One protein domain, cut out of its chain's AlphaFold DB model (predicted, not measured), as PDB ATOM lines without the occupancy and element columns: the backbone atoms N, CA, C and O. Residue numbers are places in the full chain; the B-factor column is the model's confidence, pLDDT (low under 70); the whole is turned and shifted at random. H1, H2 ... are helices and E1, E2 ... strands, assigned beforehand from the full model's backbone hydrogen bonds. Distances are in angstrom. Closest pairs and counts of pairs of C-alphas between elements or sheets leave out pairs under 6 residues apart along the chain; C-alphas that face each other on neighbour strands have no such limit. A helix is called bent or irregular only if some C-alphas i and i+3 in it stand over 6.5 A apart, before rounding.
ATOM      1  N   ARG A  15     144.715 165.110 183.624       87.50
ATOM      2  CA  ARG A  15     145.018 165.077 185.059       87.50
ATOM      3  C   ARG A  15     146.015 166.155 185.414       87.50
ATOM      4  O   ARG A  15     147.006 166.345 184.712       87.50
ATOM      5  N   LEU A  16     145.775 166.806 186.538       86.50
ATOM      6  CA  LEU A  16     146.646 167.814 187.110       86.50
ATOM      7  C   LEU A  16     147.311 167.270 188.376       86.50
ATOM      8  O   LEU A  16     146.675 166.567 189.161       86.50
ATOM      9  N   ASP A  17     148.575 167.631 188.587       86.00
ATOM     10  CA  ASP A  17     149.337 167.255 189.777       86.00
ATOM     11  C   ASP A  17     148.684 167.896 191.009       86.00
ATOM     12  O   ASP A  17     148.715 169.131 191.134       86.00
ATOM     13  N   PRO A  18     148.146 167.099 191.954       80.12
ATOM     14  CA  PRO A  18     147.425 167.596 193.125       80.12
ATOM     15  C   PRO A  18     148.217 168.570 194.005       80.12
ATOM     16  O   PRO A  18     147.613 169.299 194.796       80.12
ATOM     17  N   LYS A  19     149.554 168.572 193.900       81.38
ATOM     18  CA  LYS A  19     150.453 169.483 194.626       81.38
ATOM     19  C   LYS A  19     150.541 170.866 193.987       81.38
ATOM     20  O   LYS A  19     150.946 171.815 194.650       81.38
ATOM     21  N   THR A  20     150.188 170.971 192.710       80.69
ATOM     22  CA  THR A  20     150.288 172.201 191.908       80.69
ATOM     23  C   THR A  20     148.927 172.760 191.496       80.69
ATOM     24  O   THR A  20     148.865 173.862 190.959       80.69
ATOM     25  N   VAL A  21     147.846 172.009 191.740       80.75
ATOM     26  CA  VAL A  21     146.476 172.418 191.421       80.75
ATOM     27  C   VAL A  21     146.076 173.657 192.216       80.75
ATOM     28  O   VAL A  21     146.153 173.685 193.448       80.75
ATOM     29  N   SER A  22     145.577 174.660 191.499       74.06
ATOM     30  CA  SER A  22     144.987 175.856 192.088       74.06
ATOM     31  C   SER A  22     143.687 175.505 192.814       74.06
ATOM     32  O   SER A  22     142.681 175.145 192.201       74.06
ATOM     33  N   ARG A  23     143.703 175.607 194.145       60.72
ATOM     34  CA  ARG A  23     142.524 175.446 195.003       60.72
ATOM     35  C   ARG A  23     141.968 176.829 195.333       60.72
ATOM     36  O   ARG A  23     142.300 177.393 196.372       60.72
ATOM     37  N   ARG A  24     141.161 177.419 194.446       55.22
ATOM     38  CA  ARG A  24     140.393 178.625 194.806       55.22
ATOM     39  C   ARG A  24     139.072 178.223 195.484       55.22
ATOM     40  O   ARG A  24     138.388 177.339 194.971       55.22
ATOM     41  N   PRO A  25     138.684 178.861 196.604       36.69
ATOM     42  CA  PRO A  25     137.357 178.684 197.190       36.69
ATOM     43  C   PRO A  25     136.275 179.311 196.292       36.69
ATOM     44  O   PRO A  25     136.527 180.295 195.598       36.69
ATOM     45  N   ALA A  26     135.062 178.754 196.324       36.69
ATOM     46  CA  ALA A  26     133.952 179.041 195.406       36.69
ATOM     47  C   ALA A  26     133.331 180.460 195.493       36.69
ATOM     48  O   ALA A  26     132.378 180.755 194.775       36.69
ATOM     49  N   ASP A  43     146.831 185.189 187.439       48.81
ATOM     50  CA  ASP A  43     145.636 184.525 187.992       48.81
ATOM     51  C   ASP A  43     145.162 183.294 187.185       48.81
ATOM     52  O   ASP A  43     144.114 182.720 187.475       48.81
ATOM     53  N   SER A  44     145.923 182.877 186.167       66.88
ATOM     54  CA  SER A  44     145.479 181.967 185.099       66.88
ATOM     55  C   SER A  44     145.967 180.521 185.213       66.88
ATOM     56  O   SER A  44     145.633 179.724 184.346       66.88
ATOM     57  N   VAL A  45     146.741 180.143 186.233       82.38
ATOM     58  CA  VAL A  45     147.348 178.800 186.321       82.38
ATOM     59  C   VAL A  45     146.388 177.783 186.948       82.38
ATOM     60  O   VAL A  45     145.950 177.955 188.084       82.38
ATOM     61  N   ALA A  46     146.096 176.698 186.225       85.00
ATOM     62  CA  ALA A  46     145.289 175.581 186.721       85.00
ATOM     63  C   ALA A  46     146.127 174.590 187.542       85.00
ATOM     64  O   ALA A  46     145.724 174.173 188.626       85.00
ATOM     65  N   GLY A  47     147.301 174.231 187.024       89.62
ATOM     66  CA  GLY A  47     148.216 173.267 187.626       89.62
ATOM     67  C   GLY A  47     149.124 172.630 186.578       89.62
ATOM     68  O   GLY A  47     148.975 172.862 185.376       89.62
ATOM     69  N   ARG A  48     150.087 171.828 187.025       92.25
ATOM     70  CA  ARG A  48     150.948 171.032 186.151       92.25
ATOM     71  C   ARG A  48     150.183 169.817 185.645       92.25
ATOM     72  O   ARG A  48     149.593 169.097 186.440       92.25
ATOM     73  N   VAL A  49     150.224 169.569 184.344       91.19
ATOM     74  CA  VAL A  49     149.586 168.409 183.723       91.19
ATOM     75  C   VAL A  49     150.403 167.151 184.023       91.19
ATOM     76  O   VAL A  49     151.588 167.088 183.704       91.19
ATOM     77  N   GLU A  50     149.783 166.152 184.643       89.19
ATOM     78  CA  GLU A  50     150.361 164.815 184.842       89.19
ATOM     79  C   GLU A  50     150.128 163.911 183.639       89.19
ATOM     80  O   GLU A  50     150.983 163.092 183.325       89.19
ATOM     81  N   TYR A  51     148.957 164.033 183.021       86.00
ATOM     82  CA  TYR A  51     148.503 163.121 181.983       86.00
ATOM     83  C   TYR A  51     147.515 163.817 181.055       86.00
ATOM     84  O   TYR A  51     146.654 164.571 181.524       86.00
ATOM     85  N   ILE A  52     147.619 163.526 179.760       81.50
ATOM     86  CA  ILE A  52     146.626 163.882 178.747       81.50
ATOM     87  C   ILE A  52     146.227 162.601 178.025       81.50
ATOM     88  O   ILE A  52     147.078 161.898 177.489       81.50
ATOM     89  N   ALA A  53     144.927 162.319 177.968       77.38
ATOM     90  CA  ALA A  53     144.413 161.217 177.170       77.38
ATOM     91  C   ALA A  53     144.854 161.391 175.702       77.38
ATOM     92  O   ALA A  53     144.582 162.448 175.126       77.38
ATOM     93  N   PRO A  54     145.492 160.391 175.070       75.19
ATOM     94  CA  PRO A  54     146.036 160.528 173.716       75.19
ATOM     95  C   PRO A  54     145.011 160.971 172.666       75.19
ATOM     96  O   PRO A  54     145.322 161.792 171.803       75.19
ATOM     97  N   GLY A  55     143.755 160.533 172.808       72.75
ATOM     98  CA  GLY A  55     142.636 160.969 171.966       72.75
ATOM     99  C   GLY A  55     142.347 162.476 172.015       72.75
ATOM    100  O   GLY A  55     141.705 163.002 171.114       72.75
ATOM    101  N   LEU A  56     142.851 163.216 173.007       80.06
ATOM    102  CA  LEU A  56     142.750 164.677 173.035       80.06
ATOM    103  C   LEU A  56     143.818 165.381 172.203       80.06
ATOM    104  O   LEU A  56     143.657 166.570 171.935       80.06
ATOM    105  N   ALA A  57     144.884 164.703 171.773       80.06
ATOM    106  CA  ALA A  57     145.954 165.341 171.007       80.06
ATOM    107  C   ALA A  57     145.449 166.020 169.713       80.06
ATOM    108  O   ALA A  57     145.816 167.178 169.486       80.06
ATOM    109  N   PRO A  58     144.556 165.406 168.904       79.50
ATOM    110  CA  PRO A  58     143.958 166.075 167.748       79.50
ATOM    111  C   PRO A  58     143.133 167.308 168.139       79.50
ATOM    112  O   PRO A  58     143.201 168.335 167.466       79.50
ATOM    113  N   VAL A  59     142.397 167.244 169.256       85.31
ATOM    114  CA  VAL A  59     141.560 168.350 169.749       85.31
ATOM    115  C   VAL A  59     142.425 169.516 170.222       85.31
ATOM    116  O   VAL A  59     142.225 170.650 169.789       85.31
ATOM    117  N   ILE A  60     143.429 169.232 171.049       87.69
ATOM    118  CA  ILE A  60     144.410 170.197 171.560       87.69
ATOM    119  C   ILE A  60     145.139 170.875 170.399       87.69
ATOM    120  O   ILE A  60     145.233 172.103 170.371       87.69
ATOM    121  N   SER A  61     145.588 170.088 169.416       89.62
ATOM    122  CA  SER A  61     146.252 170.584 168.210       89.62
ATOM    123  C   SER A  61     145.330 171.480 167.377       89.62
ATOM    124  O   SER A  61     145.719 172.588 167.012       89.62
ATOM    125  N   SER A  62     144.075 171.065 167.155       89.44
ATOM    126  CA  SER A  62     143.095 171.845 166.381       89.44
ATOM    127  C   SER A  62     142.780 173.213 166.996       89.44
ATOM    128  O   SER A  62     142.461 174.158 166.280       89.44
ATOM    129  N   LEU A  63     142.890 173.323 168.322       90.69
ATOM    130  CA  LEU A  63     142.664 174.553 169.075       90.69
ATOM    131  C   LEU A  63     143.949 175.374 169.282       90.69
ATOM    132  O   LEU A  63     143.879 176.476 169.827       90.69
ATOM    133  N   GLY A  64     145.114 174.849 168.886       92.56
ATOM    134  CA  GLY A  64     146.411 175.482 169.115       92.56
ATOM    135  C   GLY A  64     146.762 175.646 170.598       92.56
ATOM    136  O   GLY A  64     147.456 176.597 170.957       92.56
ATOM    137  N   LEU A  65     146.260 174.763 171.470       91.69
ATOM    138  CA  LEU A  65     146.449 174.894 172.916       91.69
ATOM    139  C   LEU A  65     147.855 174.431 173.333       91.69
ATOM    140  O   LEU A  65     148.283 173.345 172.936       91.69
ATOM    141  N   PRO A  66     148.566 175.178 174.197       92.31
ATOM    142  CA  PRO A  66     149.911 174.830 174.664       92.31
ATOM    143  C   PRO A  66     149.909 173.744 175.762       92.31
ATOM    144  O   PRO A  66     150.751 173.757 176.663       92.31
ATOM    145  N   LEU A  67     148.971 172.794 175.702       90.12
ATOM    146  CA  LEU A  67     148.819 171.717 176.679       90.12
ATOM    147  C   LEU A  67     149.763 170.558 176.349       90.12
ATOM    148  O   LEU A  67     149.745 170.019 175.246       90.12
ATOM    149  N   ALA A  68     150.583 170.164 177.320       90.19
ATOM    150  CA  ALA A  68     151.435 168.985 177.224       90.19
ATOM    151  C   ALA A  68     151.715 168.419 178.615       90.19
ATOM    152  O   ALA A  68     151.767 169.165 179.597       90.19
ATOM    153  N   GLU A  69     151.951 167.111 178.689       90.62
ATOM    154  CA  GLU A  69     152.353 166.460 179.930       90.62
ATOM    155  C   GLU A  69     153.625 167.092 180.503       90.62
ATOM    156  O   GLU A  69     154.571 167.458 179.800       90.62
ATOM    157  N   GLY A  70     153.617 167.280 181.815       88.94
ATOM    158  CA  GLY A  70     154.683 167.914 182.565       88.94
ATOM    159  C   GLY A  70     154.757 169.438 182.472       88.94
ATOM    160  O   GLY A  70     155.546 170.022 183.222       88.94
ATOM    161  N   LYS A  71     153.943 170.087 181.627       91.81
ATOM    162  CA  LYS A  71     153.829 171.553 181.553       91.81
ATOM    163  C   LYS A  71     152.707 172.080 182.444       91.81
ATOM    164  O   LYS A  71     151.781 171.360 182.806       91.81
ATOM    165  N   THR A  72     152.792 173.358 182.791       91.44
ATOM    166  CA  THR A  72     151.723 174.072 183.494       91.44
ATOM    167  C   THR A  72     150.617 174.443 182.512       91.44
ATOM    168  O   THR A  72     150.888 175.107 181.515       91.44
ATOM    169  N   ALA A  73     149.384 174.033 182.803       91.81
ATOM    170  CA  ALA A  73     148.198 174.420 182.052       91.81
ATOM    171  C   ALA A  73     147.556 175.674 182.650       91.81
ATOM    172  O   ALA A  73     147.540 175.854 183.876       91.81
ATOM    173  N   SER A  74     146.987 176.514 181.785       92.38
ATOM    174  CA  SER A  74     146.134 177.613 182.222       92.38
ATOM    175  C   SER A  74     144.674 177.172 182.349       92.38
ATOM    176  O   SER A  74     144.239 176.220 181.700       92.38
ATOM    177  N   VAL A  75     143.901 177.860 183.189       89.69
ATOM    178  CA  VAL A  75     142.456 177.624 183.327       89.69
ATOM    179  C   VAL A  75     141.742 177.886 181.999       89.69
ATOM    180  O   VAL A  75     140.909 177.080 181.603       89.69
ATOM    181  N   ASP A  76     142.123 178.948 181.281       90.81
ATOM    182  CA  ASP A  76     141.546 179.305 179.976       90.81
ATOM    183  C   ASP A  76     141.765 178.199 178.931       90.81
ATOM    184  O   ASP A  76     140.829 177.812 178.233       90.81
ATOM    185  N   ASP A  77     142.965 177.611 178.866       92.25
ATOM    186  CA  ASP A  77     143.244 176.510 177.935       92.25
ATOM    187  C   ASP A  77     142.365 175.285 178.227       92.25
ATOM    188  O   ASP A  77     141.795 174.680 177.315       92.25
ATOM    189  N   LEU A  78     142.223 174.929 179.508       92.25
ATOM    190  CA  LEU A  78     141.400 173.793 179.931       92.25
ATOM    191  C   LEU A  78     139.901 174.064 179.737       92.25
ATOM    192  O   LEU A  78     139.154 173.144 179.393       92.25
ATOM    193  N   GLU A  79     139.449 175.309 179.896       92.06
ATOM    194  CA  GLU A  79     138.079 175.722 179.585       92.06
ATOM    195  C   GLU A  79     137.787 175.647 178.084       92.06
ATOM    196  O   GLU A  79     136.743 175.123 177.689       92.06
ATOM    197  N   ARG A  80     138.702 176.120 177.230       92.75
ATOM    198  CA  ARG A  80     138.567 176.032 175.765       92.75
ATOM    199  C   ARG A  80     138.504 174.586 175.294       92.75
ATOM    200  O   ARG A  80     137.635 174.248 174.491       92.75
ATOM    201  N   LEU A  81     139.376 173.734 175.835       90.88
ATOM    202  CA  LEU A  81     139.344 172.298 175.584       90.88
ATOM    203  C   LEU A  81     137.989 171.703 175.994       90.88
ATOM    204  O   LEU A  81     137.323 171.072 175.178       90.88
ATOM    205  N   SER A  82     137.537 171.985 177.217       91.25
ATOM    206  CA  SER A  82     136.263 171.487 177.755       91.25
ATOM    207  C   SER A  82     135.056 171.928 176.919       91.25
ATOM    208  O   SER A  82     134.161 171.128 176.654       91.25
ATOM    209  N   ARG A  83     135.038 173.177 176.433       91.44
ATOM    210  CA  ARG A  83     133.995 173.692 175.526       91.44
ATOM    211  C   ARG A  83     133.979 172.966 174.191       91.44
ATOM    212  O   ARG A  83     132.907 172.604 173.716       91.44
ATOM    213  N   ARG A  84     135.148 172.730 173.591       90.38
ATOM    214  CA  ARG A  84     135.231 171.990 172.328       90.38
ATOM    215  C   ARG A  84     134.750 170.554 172.490       90.38
ATOM    216  O   ARG A  84     134.056 170.058 171.605       90.38
ATOM    217  N   MET A  85     135.096 169.923 173.610       87.94
ATOM    218  CA  MET A  85     134.638 168.581 173.947       87.94
ATOM    219  C   MET A  85     133.121 168.533 174.136       87.94
ATOM    220  O   MET A  85     132.471 167.665 173.569       87.94
ATOM    221  N   ALA A  86     132.542 169.496 174.855       89.00
ATOM    222  CA  ALA A  86     131.094 169.592 175.009       89.00
ATOM    223  C   ALA A  86     130.376 169.819 173.663       89.00
ATOM    224  O   ALA A  86     129.315 169.249 173.428       89.00
ATOM    225  N   ALA A  87     130.964 170.581 172.736       88.56
ATOM    226  CA  ALA A  87     130.379 170.788 171.409       88.56
ATOM    227  C   ALA A  87     130.237 169.487 170.589       88.56
ATOM    228  O   ALA A  87     129.369 169.412 169.723       88.56
ATOM    229  N   PHE A  88     131.013 168.435 170.890       84.75
ATOM    230  CA  PHE A  88     130.817 167.130 170.252       84.75
ATOM    231  C   PHE A  88     129.457 166.504 170.574       84.75
ATOM    232  O   PHE A  88     128.971 165.712 169.774       84.75
ATOM    233  N   PHE A  89     128.807 166.874 171.683       83.69
ATOM    234  CA  PHE A  89     127.431 166.448 171.937       83.69
ATOM    235  C   PHE A  89     126.474 166.999 170.884       83.69
ATOM    236  O   PHE A  89     125.646 166.260 170.370       83.69
ATOM    237  N   ASP A  90     126.624 168.264 170.493       85.25
ATOM    238  CA  ASP A  90     125.758 168.869 169.476       85.25
ATOM    239  C   ASP A  90     125.982 168.227 168.106       85.25
ATOM    240  O   ASP A  90     125.026 167.940 167.380       85.25
ATOM    241  N   GLU A  91     127.241 167.924 167.780       83.69
ATOM    242  CA  GLU A  91     127.611 167.187 166.569       83.69
ATOM    243  C   GLU A  91     127.044 165.762 166.584       83.69
ATOM    244  O   GLU A  91     126.509 165.304 165.572       83.69
ATOM    245  N   LEU A  92     127.077 165.089 167.738       78.25
ATOM    246  CA  LEU A  92     126.519 163.753 167.945       78.25
ATOM    247  C   LEU A  92     124.999 163.735 167.797       78.25
ATOM    248  O   LEU A  92     124.462 162.884 167.086       78.25
ATOM    249  N   MET A  93     124.319 164.714 168.387       76.12
ATOM    250  CA  MET A  93     122.862 164.846 168.384       76.12
ATOM    251  C   MET A  93     122.298 165.390 167.068       76.12
ATOM    252  O   MET A  93     121.084 165.417 166.880       76.12
ATOM    253  N   GLY A  94     123.162 165.815 166.141       79.38
ATOM    254  CA  GLY A  94     122.750 166.393 164.860       79.38
ATOM    255  C   GLY A  94     122.226 167.822 164.981       79.38
ATOM    256  O   GLY A  94     121.580 168.315 164.061       79.38
ATOM    257  N   LEU A  95     122.513 168.476 166.106       83.00
ATOM    258  CA  LEU A  95     122.211 169.882 166.366       83.00
ATOM    259  C   LEU A  95     123.316 170.807 165.832       83.00
ATOM    260  O   LEU A  95     123.088 172.002 165.667       83.00
ATOM    261  N   ALA A  96     124.489 170.252 165.512       84.69
ATOM    262  CA  ALA A  96     125.573 170.921 164.805       84.69
ATOM    263  C   ALA A  96     126.112 170.055 163.644       84.69
ATOM    264  O   ALA A  96     126.006 168.823 163.690       84.69
ATOM    265  N   PRO A  97     126.706 170.667 162.598       84.19
ATOM    266  CA  PRO A  97     127.409 169.931 161.551       84.19
ATOM    267  C   PRO A  97     128.588 169.148 162.124       84.19
ATOM    268  O   PRO A  97     129.341 169.674 162.941       84.19
ATOM    269  N   ARG A  98     128.788 167.918 161.647       82.75
ATOM    270  CA  ARG A  98     129.928 167.098 162.062       82.75
ATOM    271  C   ARG A  98     131.226 167.627 161.483       82.75
ATOM    272  O   ARG A  98     131.355 167.839 160.278       82.75
ATOM    273  N   SER A  99     132.199 167.797 162.354       82.19
ATOM    274  CA  SER A  99     133.576 168.083 162.000       82.19
ATOM    275  C   SER A  99     134.343 166.792 161.719       82.19
ATOM    276  O   SER A  99     134.047 165.733 162.268       82.19
ATOM    277  N   SER A 100     135.401 166.888 160.917       78.31
ATOM    278  CA  SER A 100     136.360 165.787 160.746       78.31
ATOM    279  C   SER A 100     136.993 165.353 162.072       78.31
ATOM    280  O   SER A 100     137.325 164.188 162.259       78.31
ATOM    281  N   LEU A 101     137.120 166.295 163.011       76.25
ATOM    282  CA  LEU A 101     137.598 166.028 164.358       76.25
ATOM    283  C   LEU A 101     136.606 165.160 165.141       76.25
ATOM    284  O   LEU A 101     137.034 164.233 165.810       76.25
ATOM    285  N   PHE A 102     135.302 165.413 165.030       73.94
ATOM    286  CA  PHE A 102     134.284 164.571 165.655       73.94
ATOM    287  C   PHE A 102     134.340 163.130 165.144       73.94
ATOM    288  O   PHE A 102     134.376 162.214 165.956       73.94
ATOM    289  N   GLU A 103     134.466 162.929 163.831       67.25
ATOM    290  CA  GLU A 103     134.633 161.588 163.246       67.25
ATOM    291  C   GLU A 103     135.899 160.885 163.770       67.25
ATOM    292  O   GLU A 103     135.871 159.695 164.056       67.25
ATOM    293  N   SER A 104     136.997 161.622 163.991       63.91
ATOM    294  CA  SER A 104     138.214 161.063 164.609       63.91
ATOM    295  C   SER A 104     138.091 160.771 166.112       63.91
ATOM    296  O   SER A 104     138.919 160.051 166.664       63.91
ATOM    297  N   MET A 105     137.076 161.338 166.771       64.50
ATOM    298  CA  MET A 105     136.764 161.127 168.188       64.50
ATOM    299  C   MET A 105     135.718 160.021 168.395       64.50
ATOM    300  O   MET A 105     135.520 159.579 169.528       64.50
ATOM    301  N   LEU A 106     135.047 159.569 167.329       57.66
ATOM    302  CA  LEU A 106     134.132 158.434 167.359       57.66
ATOM    303  C   LEU A 106     134.930 157.129 167.306       57.66
ATOM    304  O   LEU A 106     135.583 156.817 166.316       57.66
ATOM    305  N   THR A 107     134.859 156.337 168.373       49.84
ATOM    306  CA  THR A 107     135.546 155.037 168.463       49.84
ATOM    307  C   THR A 107     134.599 153.841 168.302       49.84
ATOM    308  O   THR A 107     135.031 152.700 168.437       49.84
ATOM    309  N   ALA A 108     133.315 154.090 168.023       47.28
ATOM    310  CA  ALA A 108     132.266 153.093 167.805       47.28
ATOM    311  C   ALA A 108     131.359 153.502 166.627       47.28
ATOM    312  O   ALA A 108     131.519 154.581 166.054       47.28
ATOM    313  N   HIS A 109     130.398 152.642 166.271       47.22
ATOM    314  CA  HIS A 109     129.405 152.951 165.242       47.22
ATOM    315  C   HIS A 109     128.573 154.173 165.644       47.22
ATOM    316  O   HIS A 109     128.079 154.273 166.766       47.22
ATOM    317  N   ASP A 110     128.400 155.087 164.698       53.94
ATOM    318  CA  ASP A 110     127.500 156.221 164.824       53.94
ATOM    319  C   ASP A 110     126.074 155.747 165.145       53.94
ATOM    320  O   ASP A 110     125.471 154.974 164.397       53.94
ATOM    321  N   PHE A 111     125.520 156.231 166.259       51.94
ATOM    322  CA  PHE A 111     124.175 155.883 166.723       51.94
ATOM    323  C   PHE A 111     123.076 156.267 165.726       51.94
ATOM    324  O   PHE A 111     121.951 155.783 165.830       51.94
ATOM    325  N   ARG A 112     123.377 157.105 164.726       53.81
ATOM    326  CA  ARG A 112     122.448 157.432 163.642       53.81
ATOM    327  C   ARG A 112     122.522 156.426 162.495       53.81
ATOM    328  O   ARG A 112     122.749 156.782 161.344       53.81
ATOM    329  N   SER A 113     122.177 155.176 162.788       43.84
ATOM    330  CA  SER A 113     121.609 154.271 161.781       43.84
ATOM    331  C   SER A 113     120.100 154.544 161.630       43.84
ATOM    332  O   SER A 113     119.263 153.682 161.870       43.84
ATOM    333  N   GLY A 114     119.729 155.780 161.259       49.50
ATOM    334  CA  GLY A 114     118.341 156.165 160.965       49.50
ATOM    335  C   GLY A 114     117.890 157.528 161.508       49.50
ATOM    336  O   GLY A 114     118.618 158.212 162.224       49.50
ATOM    337  N   ASP A 115     116.653 157.896 161.156       53.34
ATOM    338  CA  ASP A 115     115.925 159.140 161.485       53.34
ATOM    339  C   ASP A 115     115.509 159.219 162.982       53.34
ATOM    340  O   ASP A 115     114.368 159.528 163.344       53.34
ATOM    341  N   LEU A 116     116.425 158.877 163.892       55.38
ATOM    342  CA  LEU A 116     116.183 158.847 165.335       55.38
ATOM    343  C   LEU A 116     116.026 160.273 165.885       55.38
ATOM    344  O   LEU A 116     116.993 161.009 166.075       55.38
ATOM    345  N   LYS A 117     114.782 160.664 166.178       65.69
ATOM    346  CA  LYS A 117     114.472 161.906 166.899       65.69
ATOM    347  C   LYS A 117     114.611 161.688 168.401       65.69
ATOM    348  O   LYS A 117     113.682 161.189 169.042       65.69
ATOM    349  N   VAL A 118     115.743 162.095 168.970       68.62
ATOM    350  CA  VAL A 118     115.934 162.071 170.425       68.62
ATOM    351  C   VAL A 118     115.025 163.109 171.074       68.62
ATOM    352  O   VAL A 118     115.029 164.278 170.699       68.62
ATOM    353  N   LYS A 119     114.214 162.664 172.034       68.62
ATOM    354  CA  LYS A 119     113.255 163.525 172.741       68.62
ATOM    355  C   LYS A 119     113.766 163.992 174.105       68.62
ATOM    356  O   LYS A 119     113.398 165.076 174.530       68.62
ATOM    357  N   HIS A 120     114.570 163.166 174.774       74.75
ATOM    358  CA  HIS A 120     115.032 163.403 176.142       74.75
ATOM    359  C   HIS A 120     116.512 163.031 176.244       74.75
ATOM    360  O   HIS A 120     116.954 162.091 175.578       74.75
ATOM    361  N   VAL A 121     117.256 163.739 177.090       77.88
ATOM    362  CA  VAL A 121     118.662 163.449 177.402       77.88
ATOM    363  C   VAL A 121     118.837 163.411 178.913       77.88
ATOM    364  O   VAL A 121     118.260 164.218 179.631       77.88
ATOM    365  N   SER A 122     119.654 162.482 179.400       78.31
ATOM    366  CA  SER A 122     120.054 162.410 180.804       78.31
ATOM    367  C   SER A 122     121.574 162.440 180.890       78.31
ATOM    368  O   SER A 122     122.250 161.727 180.152       78.31
ATOM    369  N   PHE A 123     122.110 163.214 181.830       79.25
ATOM    370  CA  PHE A 123     123.539 163.239 182.150       79.25
ATOM    371  C   PHE A 123     123.756 162.569 183.508       79.25
ATOM    372  O   PHE A 123     122.994 162.812 184.443       79.25
ATOM    373  N   SER A 124     124.779 161.721 183.633       70.38
ATOM    374  CA  SER A 124     125.101 161.034 184.892       70.38
ATOM    375  C   SER A 124     126.608 160.960 185.153       70.38
ATOM    376  O   SER A 124     127.415 161.147 184.242       70.38
ATOM    377  N   GLY A 125     126.989 160.723 186.411       70.88
ATOM    378  CA  GLY A 125     128.381 160.621 186.852       70.88
ATOM    379  C   GLY A 125     129.054 161.937 187.223       70.88
ATOM    380  O   GLY A 125     128.440 162.997 187.218       70.88
ATOM    381  N   GLY A 126     130.343 161.866 187.577       71.62
ATOM    382  CA  GLY A 126     131.047 162.994 188.207       71.62
ATOM    383  C   GLY A 126     131.158 164.248 187.329       71.62
ATOM    384  O   GLY A 126     131.199 165.361 187.844       71.62
ATOM    385  N   VAL A 127     131.151 164.090 186.001       79.62
ATOM    386  CA  VAL A 127     131.072 165.221 185.058       79.62
ATOM    387  C   VAL A 127     129.668 165.832 185.061       79.62
ATOM    388  O   VAL A 127     129.532 167.053 185.010       79.62
ATOM    389  N   ALA A 128     128.624 165.004 185.169       79.00
ATOM    390  CA  ALA A 128     127.241 165.463 185.244       79.00
ATOM    391  C   ALA A 128     126.943 166.212 186.549       79.00
ATOM    392  O   ALA A 128     126.238 167.218 186.518       79.00
ATOM    393  N   ASP A 129     127.542 165.806 187.672       78.56
ATOM    394  CA  ASP A 129     127.485 166.582 188.922       78.56
ATOM    395  C   ASP A 129     128.071 167.991 188.716       78.56
ATOM    396  O   ASP A 129     127.523 168.991 189.187       78.56
ATOM    397  N   GLY A 130     129.132 168.082 187.908       82.12
ATOM    398  CA  GLY A 130     129.717 169.337 187.452       82.12
ATOM    399  C   GLY A 130     128.806 170.174 186.554       82.12
ATOM    400  O   GLY A 130     129.093 171.352 186.367       82.12
ATOM    401  N   ILE A 131     127.705 169.632 186.023       85.31
ATOM    402  CA  ILE A 131     126.655 170.426 185.377       85.31
ATOM    403  C   ILE A 131     125.871 171.160 186.465       85.31
ATOM    404  O   ILE A 131     125.711 172.365 186.373       85.31
ATOM    405  N   ALA A 132     125.430 170.531 187.552       79.50
ATOM    406  CA  ALA A 132     124.622 171.233 188.559       79.50
ATOM    407  C   ALA A 132     125.343 172.469 189.144       79.50
ATOM    408  O   ALA A 132     124.765 173.556 189.237       79.50
ATOM    409  N   GLY A 133     126.644 172.357 189.416       82.06
ATOM    410  CA  GLY A 133     127.441 173.456 189.952       82.06
ATOM    411  C   GLY A 133     128.920 173.116 190.082       82.06
ATOM    412  O   GLY A 133     129.345 171.998 189.811       82.06
ATOM    413  N   VAL A 134     129.709 174.107 190.494       84.50
ATOM    414  CA  VAL A 134     131.111 173.895 190.870       84.50
ATOM    415  C   VAL A 134     131.141 173.547 192.364       84.50
ATOM    416  O   VAL A 134     130.615 174.335 193.151       84.50
ATOM    417  N   PRO A 135     131.714 172.400 192.768       82.31
ATOM    418  CA  PRO A 135     131.755 171.976 194.165       82.31
ATOM    419  C   PRO A 135     132.681 172.847 195.028       82.31
ATOM    420  O   PRO A 135     133.573 173.545 194.530       82.31
ATOM    421  N   ASP A 136     132.507 172.740 196.348       75.81
ATOM    422  CA  ASP A 136     133.408 173.341 197.329       75.81
ATOM    423  C   ASP A 136     134.826 172.775 197.149       75.81
ATOM    424  O   ASP A 136     135.071 171.579 197.300       75.81
ATOM    425  N   GLY A 137     135.767 173.643 196.773       77.88
ATOM    426  CA  GLY A 137     137.126 173.261 196.364       77.88
ATOM    427  C   GLY A 137     137.488 173.666 194.932       77.88
ATOM    428  O   GLY A 137     138.663 173.606 194.567       77.88
ATOM    429  N   GLY A 138     136.512 174.143 194.153       84.12
ATOM    430  CA  GLY A 138     136.731 174.761 192.846       84.12
ATOM    431  C   GLY A 138     136.714 173.776 191.667       84.12
ATOM    432  O   GLY A 138     136.478 172.580 191.842       84.12
ATOM    433  N   PRO A 139     136.969 174.266 190.439       86.50
ATOM    434  CA  PRO A 139     136.801 173.489 189.205       86.50
ATOM    435  C   PRO A 139     137.790 172.325 189.035       86.50
ATOM    436  O   PRO A 139     137.601 171.497 188.152       86.50
ATOM    437  N   PHE A 140     138.821 172.238 189.878       88.75
ATOM    438  CA  PHE A 140     139.859 171.206 189.812       88.75
ATOM    439  C   PHE A 140     139.933 170.353 191.086       88.75
ATOM    440  O   PHE A 140     140.951 169.709 191.334       88.75
ATOM    441  N   VAL A 141     138.881 170.337 191.918       85.50
ATOM    442  CA  VAL A 141     138.876 169.621 193.210       85.50
ATOM    443  C   VAL A 141     139.208 168.125 193.080       85.50
ATOM    444  O   VAL A 141     139.802 167.541 193.985       85.50
ATOM    445  N   TYR A 142     138.888 167.518 191.935       84.50
ATOM    446  CA  TYR A 142     139.164 166.110 191.634       84.50
ATOM    447  C   TYR A 142     140.504 165.873 190.921       84.50
ATOM    448  O   TYR A 142     140.839 164.732 190.604       84.50
ATOM    449  N   GLY A 143     141.294 166.928 190.696       86.81
ATOM    450  CA  GLY A 143     142.575 166.851 189.990       86.81
ATOM    451  C   GLY A 143     142.434 166.603 188.487       86.81
ATOM    452  O   GLY A 143     143.376 166.123 187.861       86.81
ATOM    453  N   ASP A 144     141.276 166.904 187.901       86.62
ATOM    454  CA  ASP A 144     141.016 166.784 186.469       86.62
ATOM    455  C   ASP A 144     140.086 167.899 185.957       86.62
ATOM    456  O   ASP A 144     139.683 168.789 186.707       86.62
ATOM    457  N   ILE A 145     139.780 167.868 184.656       87.88
ATOM    458  CA  ILE A 145     138.902 168.840 183.980       87.88
ATOM    459  C   ILE A 145     137.406 168.500 184.067       87.88
ATOM    460  O   ILE A 145     136.599 169.161 183.414       87.88
ATOM    461  N   GLY A 146     137.005 167.480 184.833       85.81
ATOM    462  CA  GLY A 146     135.639 166.949 184.806       85.81
ATOM    463  C   GLY A 146     134.567 167.996 185.123       85.81
ATOM    464  O   GLY A 146     133.547 168.060 184.439       85.81
ATOM    465  N   ILE A 147     134.822 168.883 186.091       88.62
ATOM    466  CA  ILE A 147     133.898 169.980 186.421       88.62
ATOM    467  C   ILE A 147     133.830 171.023 185.302       88.62
ATOM    468  O   ILE A 147     132.743 171.512 185.002       88.62
ATOM    469  N   LEU A 148     134.955 171.358 184.661       89.25
ATOM    470  CA  LEU A 148     134.960 172.299 183.534       89.25
ATOM    471  C   LEU A 148     134.167 171.753 182.347       89.25
ATOM    472  O   LEU A 148     133.406 172.496 181.728       89.25
ATOM    473  N   LEU A 149     134.296 170.455 182.067       89.31
ATOM    474  CA  LEU A 149     133.496 169.783 181.051       89.31
ATOM    475  C   LEU A 149     132.005 169.815 181.408       89.31
ATOM    476  O   LEU A 149     131.199 170.207 180.568       89.31
ATOM    477  N   GLY A 150     131.646 169.513 182.659       87.81
ATOM    478  CA  GLY A 150     130.274 169.637 183.163       87.81
ATOM    479  C   GLY A 150     129.701 171.048 182.989       87.81
ATOM    480  O   GLY A 150     128.613 171.231 182.444       87.81
ATOM    481  N   GLN A 151     130.460 172.082 183.358       89.31
ATOM    482  CA  GLN A 151     130.044 173.474 183.153       89.31
ATOM    483  C   GLN A 151     129.926 173.839 181.668       89.31
ATOM    484  O   GLN A 151     129.063 174.641 181.308       89.31
ATOM    485  N   ALA A 152     130.756 173.256 180.801       89.88
ATOM    486  CA  ALA A 152     130.678 173.462 179.362       89.88
ATOM    487  C   ALA A 152     129.407 172.849 178.749       89.88
ATOM    488  O   ALA A 152     128.818 173.473 177.864       89.88
ATOM    489  N   VAL A 153     128.936 171.701 179.256       89.00
ATOM    490  CA  VAL A 153     127.714 171.024 178.773       89.00
ATOM    491  C   VAL A 153     126.485 171.930 178.844       89.00
ATOM    492  O   VAL A 153     125.681 171.922 177.924       89.00
ATOM    493  N   LYS A 154     126.356 172.788 179.866       85.88
ATOM    494  CA  LYS A 154     125.231 173.746 179.970       85.88
ATOM    495  C   LYS A 154     125.040 174.630 178.745       85.88
ATOM    496  O   LYS A 154     123.966 175.195 178.534       85.88
ATOM    497  N   TRP A 155     126.123 174.858 178.012       88.19
ATOM    498  CA  TRP A 155     126.140 175.792 176.904       88.19
ATOM    499  C   TRP A 155     125.953 175.119 175.546       88.19
ATOM    500  O   TRP A 155     125.989 175.832 174.546       88.19
ATOM    501  N   THR A 156     125.746 173.805 175.511       88.62
ATOM    502  CA  THR A 156     125.480 173.057 174.281       88.62
ATOM    503  C   THR A 156     124.010 173.163 173.895       88.62
ATOM    504  O   THR A 156     123.127 173.312 174.748       88.62
ATOM    505  N   GLU A 157     123.729 173.072 172.601       86.69
ATOM    506  CA  GLU A 157     122.356 173.046 172.091       86.69
ATOM    507  C   GLU A 157     121.616 171.785 172.561       86.69
ATOM    508  O   GLU A 157     120.421 171.830 172.840       86.69
ATOM    509  N   THR A 158     122.346 170.686 172.752       83.25
ATOM    510  CA  THR A 158     121.871 169.431 173.347       83.25
ATOM    511  C   THR A 158     121.239 169.670 174.711       83.25
ATOM    512  O   THR A 158     120.137 169.194 174.962       83.25
ATOM    513  N   TYR A 159     121.905 170.422 175.590       85.44
ATOM    514  CA  TYR A 159     121.392 170.697 176.933       85.44
ATOM    515  C   TYR A 159     120.252 171.724 176.934       85.44
ATOM    516  O   TYR A 159     119.373 171.671 177.789       85.44
ATOM    517  N   ARG A 160     120.262 172.685 176.001       84.94
ATOM    518  CA  ARG A 160     119.277 173.779 175.976       84.94
ATOM    519  C   ARG A 160     117.979 173.446 175.245       84.94
ATOM    520  O   ARG A 160     116.943 173.994 175.612       84.94
ATOM    521  N   ASN A 161     118.038 172.610 174.209       80.50
ATOM    522  CA  ASN A 161     116.910 172.378 173.300       80.50
ATOM    523  C   ASN A 161     116.238 171.014 173.485       80.50
ATOM    524  O   ASN A 161     115.126 170.825 172.992       80.50
ATOM    525  N   LEU A 162     116.898 170.060 174.145       80.62
ATOM    526  CA  LEU A 162     116.306 168.760 174.458       80.62
ATOM    527  C   LEU A 162     115.765 168.755 175.881       80.62
ATOM    528  O   LEU A 162     116.226 169.508 176.736       80.62
ATOM    529  N   ASP A 163     114.790 167.885 176.132       79.25
ATOM    530  CA  ASP A 163     114.251 167.710 177.474       79.25
ATOM    531  C   ASP A 163     115.291 166.996 178.350       79.25
ATOM    532  O   ASP A 163     115.503 165.781 178.240       79.25
ATOM    533  N   VAL A 164     116.018 167.774 179.156       77.00
ATOM    534  CA  VAL A 164     117.023 167.239 180.076       77.00
ATOM    535  C   VAL A 164     116.309 166.676 181.293       77.00
ATOM    536  O   VAL A 164     115.922 167.404 182.209       77.00
ATOM    537  N   VAL A 165     116.168 165.357 181.319       75.94
ATOM    538  CA  VAL A 165     115.569 164.654 182.449       75.94
ATOM    539  C   VAL A 165     116.623 164.414 183.519       75.94
ATOM    540  O   VAL A 165     117.699 163.869 183.268       75.94
ATOM    541  N   GLN A 166     116.314 164.834 184.743       60.31
ATOM    542  CA  GLN A 166     117.149 164.540 185.895       60.31
ATOM    543  C   GLN A 166     116.890 163.093 186.324       60.31
ATOM    544  O   GLN A 166     115.796 162.759 186.773       60.31
ATOM    545  N   ALA A 167     117.892 162.226 186.194       53.88
ATOM    546  CA  ALA A 167     117.823 160.898 186.790       53.88
ATOM    547  C   ALA A 167     117.742 161.033 188.326       53.88
ATOM    548  O   ALA A 167     118.553 161.742 188.923       53.88
ATOM    549  N   GLU A 168     116.787 160.352 188.974       43.78
ATOM    550  CA  GLU A 168     116.558 160.421 190.437       43.78
ATOM    551  C   GLU A 168     117.760 159.947 191.283       43.78
ATOM    552  O   GLU A 168     117.823 160.196 192.484       43.78
ATOM    553  N   GLU A 169     118.760 159.316 190.668       41.38
ATOM    554  CA  GLU A 169     119.925 158.724 191.325       41.38
ATOM    555  C   GLU A 169     121.217 159.317 190.730       41.38
ATOM    556  O   GLU A 169     121.776 158.749 189.809       41.38
ATOM    557  N   THR A 170     121.737 160.453 191.198       45.47
ATOM    558  CA  THR A 170     122.846 161.181 190.521       45.47
ATOM    559  C   THR A 170     124.182 160.414 190.468       45.47
ATOM    560  O   THR A 170     124.731 160.177 189.391       45.47
ATOM    561  N   ILE A 171     124.678 159.931 191.615       35.97
ATOM    562  CA  ILE A 171     125.930 159.143 191.714       35.97
ATOM    563  C   ILE A 171     125.697 157.680 191.322       35.97
ATOM    564  O   ILE A 171     126.569 157.005 190.769       35.97
ATOM    565  N   ARG A 172     124.495 157.169 191.599       32.12
ATOM    566  CA  ARG A 172     124.103 155.813 191.233       32.12
ATOM    567  C   ARG A 172     123.659 155.707 189.783       32.12
ATOM    568  O   ARG A 172     123.648 154.589 189.316       32.12
ATOM    569  N   ALA A 173     123.425 156.777 189.023       37.69
ATOM    570  CA  ALA A 173     123.122 156.724 187.587       37.69
ATOM    571  C   ALA A 173     124.354 156.519 186.697       37.69
ATOM    572  O   ALA A 173     124.201 156.068 185.575       37.69
ATOM    573  N   THR A 174     125.590 156.661 187.164       40.44
ATOM    574  CA  THR A 174     126.710 156.031 186.426       40.44
ATOM    575  C   THR A 174     126.664 154.505 186.562       40.44
ATOM    576  O   THR A 174     127.220 153.781 185.748       40.44
ATOM    577  N   VAL A 175     125.976 154.003 187.597       34.94
ATOM    578  CA  VAL A 175     125.762 152.576 187.897       34.94
ATOM    579  C   VAL A 175     124.378 152.087 187.417       34.94
ATOM    580  O   VAL A 175     124.200 150.902 187.165       34.94
ATOM    581  N   VAL A 176     123.415 152.998 187.241       37.62
ATOM    582  CA  VAL A 176     121.992 152.771 186.928       37.62
ATOM    583  C   VAL A 176     121.605 153.393 185.588       37.62
ATOM    584  O   VAL A 176     120.620 152.984 185.026       37.62
ATOM    585  N   GLY A 177     122.365 154.312 185.011       33.47
ATOM    586  CA  GLY A 177     122.252 154.809 183.631       33.47
ATOM    587  C   GLY A 177     123.080 153.951 182.675       33.47
ATOM    588  O   GLY A 177     122.551 153.506 181.663       33.47
ATOM    589  N   ALA A 178     124.284 153.532 183.095       38.97
ATOM    590  CA  ALA A 178     124.907 152.314 182.560       38.97
ATOM    591  C   ALA A 178     124.052 151.069 182.875       38.97
ATOM    592  O   ALA A 178     124.023 150.122 182.106       38.97
ATOM    593  N   GLY A 179     123.304 151.081 183.985       32.88
ATOM    594  CA  GLY A 179     122.398 149.993 184.372       32.88
ATOM    595  C   GLY A 179     120.987 150.040 183.771       32.88
ATOM    596  O   GLY A 179     120.291 149.044 183.871       32.88
ATOM    597  N   SER A 180     120.539 151.143 183.163       31.73
ATOM    598  CA  SER A 180     119.180 151.269 182.592       31.73
ATOM    599  C   SER A 180     119.186 150.919 181.116       31.73
ATOM    600  O   SER A 180     118.134 150.598 180.577       31.73
ATOM    601  N   HIS A 181     120.370 150.933 180.491       37.12
ATOM    602  CA  HIS A 181     120.566 150.347 179.169       37.12
ATOM    603  C   HIS A 181     121.468 149.119 179.118       37.12
ATOM    604  O   HIS A 181     121.478 148.400 178.132       37.12
ATOM    605  N   SER A 182     122.128 148.790 180.218       38.12
ATOM    606  CA  SER A 182     122.705 147.465 180.392       38.12
ATOM    607  C   SER A 182     122.135 146.859 181.671       38.12
ATOM    608  O   SER A 182     122.826 146.539 182.628       38.12
TER     609      SER A 182
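AT A GLANCE: This is residues 15 to 26 and 43 to 182 of the 337 residues of the protein "Reactivating factor for ethanolamine ammonia lyase" of Synergistetes bacterium ADurb.BinA166 (UniProt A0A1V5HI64). One long helix, H2, runs through the domain; short H5 crosses it on one side with H4 packed on H5, while H1 sits at another side with H3 next to it. A small sheet of two strands, E1 and E2, stands at the beginning of H2, H6 packs near its other end, and long loops make much of the rest. The printed part has 152 residues, under half of them in named elements, in the order E1 H1 E2 H2 H3 H4 H5 H6 H7 H8; the two strands are antiparallel and the class is mostly helix. The whole is compact, with a radius of gyration of the C-alphas of 16.2 A and spans of 46 by 36 by 26 A.

HOW THE PARTS SIT: Strands E1, residues 45 to 52, and E2, residues 72 to 74, are antiparallel neighbours, with N 46 and O 73, and N 73 and O 47, each 2.9 A apart and within hydrogen-bond range. H2, residues 75 to 93, follows E2 by a tight link and is the hub, touching three helices. H5, residues 146 to 153, touches H2 at a steep tilt of 52 degrees, the same way; the closest C-alphas, of Ser 82 and Leu 149, are 4.6 A apart. H4, residues 126 to 132, touches H5 at a steep tilt of 48 degrees, the same way, with the closest C-alphas, of Ile 131 and Gly 150, 4.3 A apart. H6, residues 157 to 161, touches residues 89 to 93 of H2 alone, the closest C-alphas being those of Asp 90 and Thr 158 at 5.5 A. H1, residues 54 to 62, only just touches H2, with 3 pairs of C-alphas within 8 A, the closest those of Ile 60 and Leu 81 at 6.8 A; it touches residues 81 to 84 of H2 alone, and the lines of the two helices are about perpendicular at 80 degrees. H3, residues 100 to 105, only just touches H1, with 3 pairs within 8 A, the closest C-alphas being those of Gly 55 and Met 105 at 7.0 A, at a shallow tilt of 20 degrees, opposite ways. H7, residues 173 to 176, and H8, residues 178 to 181, touch no helix. The helix packing is mostly crossed, with one of four tilted pairs shallow. Every O i to N i+4 pair is within hydrogen-bond range in H3, H5 and H6, against 3 of 5 in H1, 12 of 15 in H2 and 2 of 3 in H4; H7 and H8 are too short for such a pair.

IN THESE COORDINATES: E1 begins at C-alpha 45, (147.348, 178.800, 186.321), bends by 65 degrees at residue 48 and is 16.7 A long. H2 is 27.8 A long, from C-alpha 75 at (142.456, 177.624, 183.327) to C-alpha 93 at (122.862, 164.846, 168.384). H1, 13.8 A long, is only just irregular: C-alphas 55 and 58 are 6.8 A apart. H8 ends at C-alpha 181, (120.566, 150.347, 179.169).

THE WHOLE: The two C-alphas farthest apart, of Lys 19 and Asp 115, are 49.0 A apart. Residues 27 to 42 are not printed, and C-alphas 26 and 43 are 14.9 A apart across the cut. The links H3 to H4, H4 to H5 and H6 to H7 are long; residues 120 to 121 pair in parallel with residues 163 to 164. The mean pLDDT of the printed part is 75.1, and it is under 70 in residues 23 to 26, 43 to 44, 103 to 119 and 166 to 182.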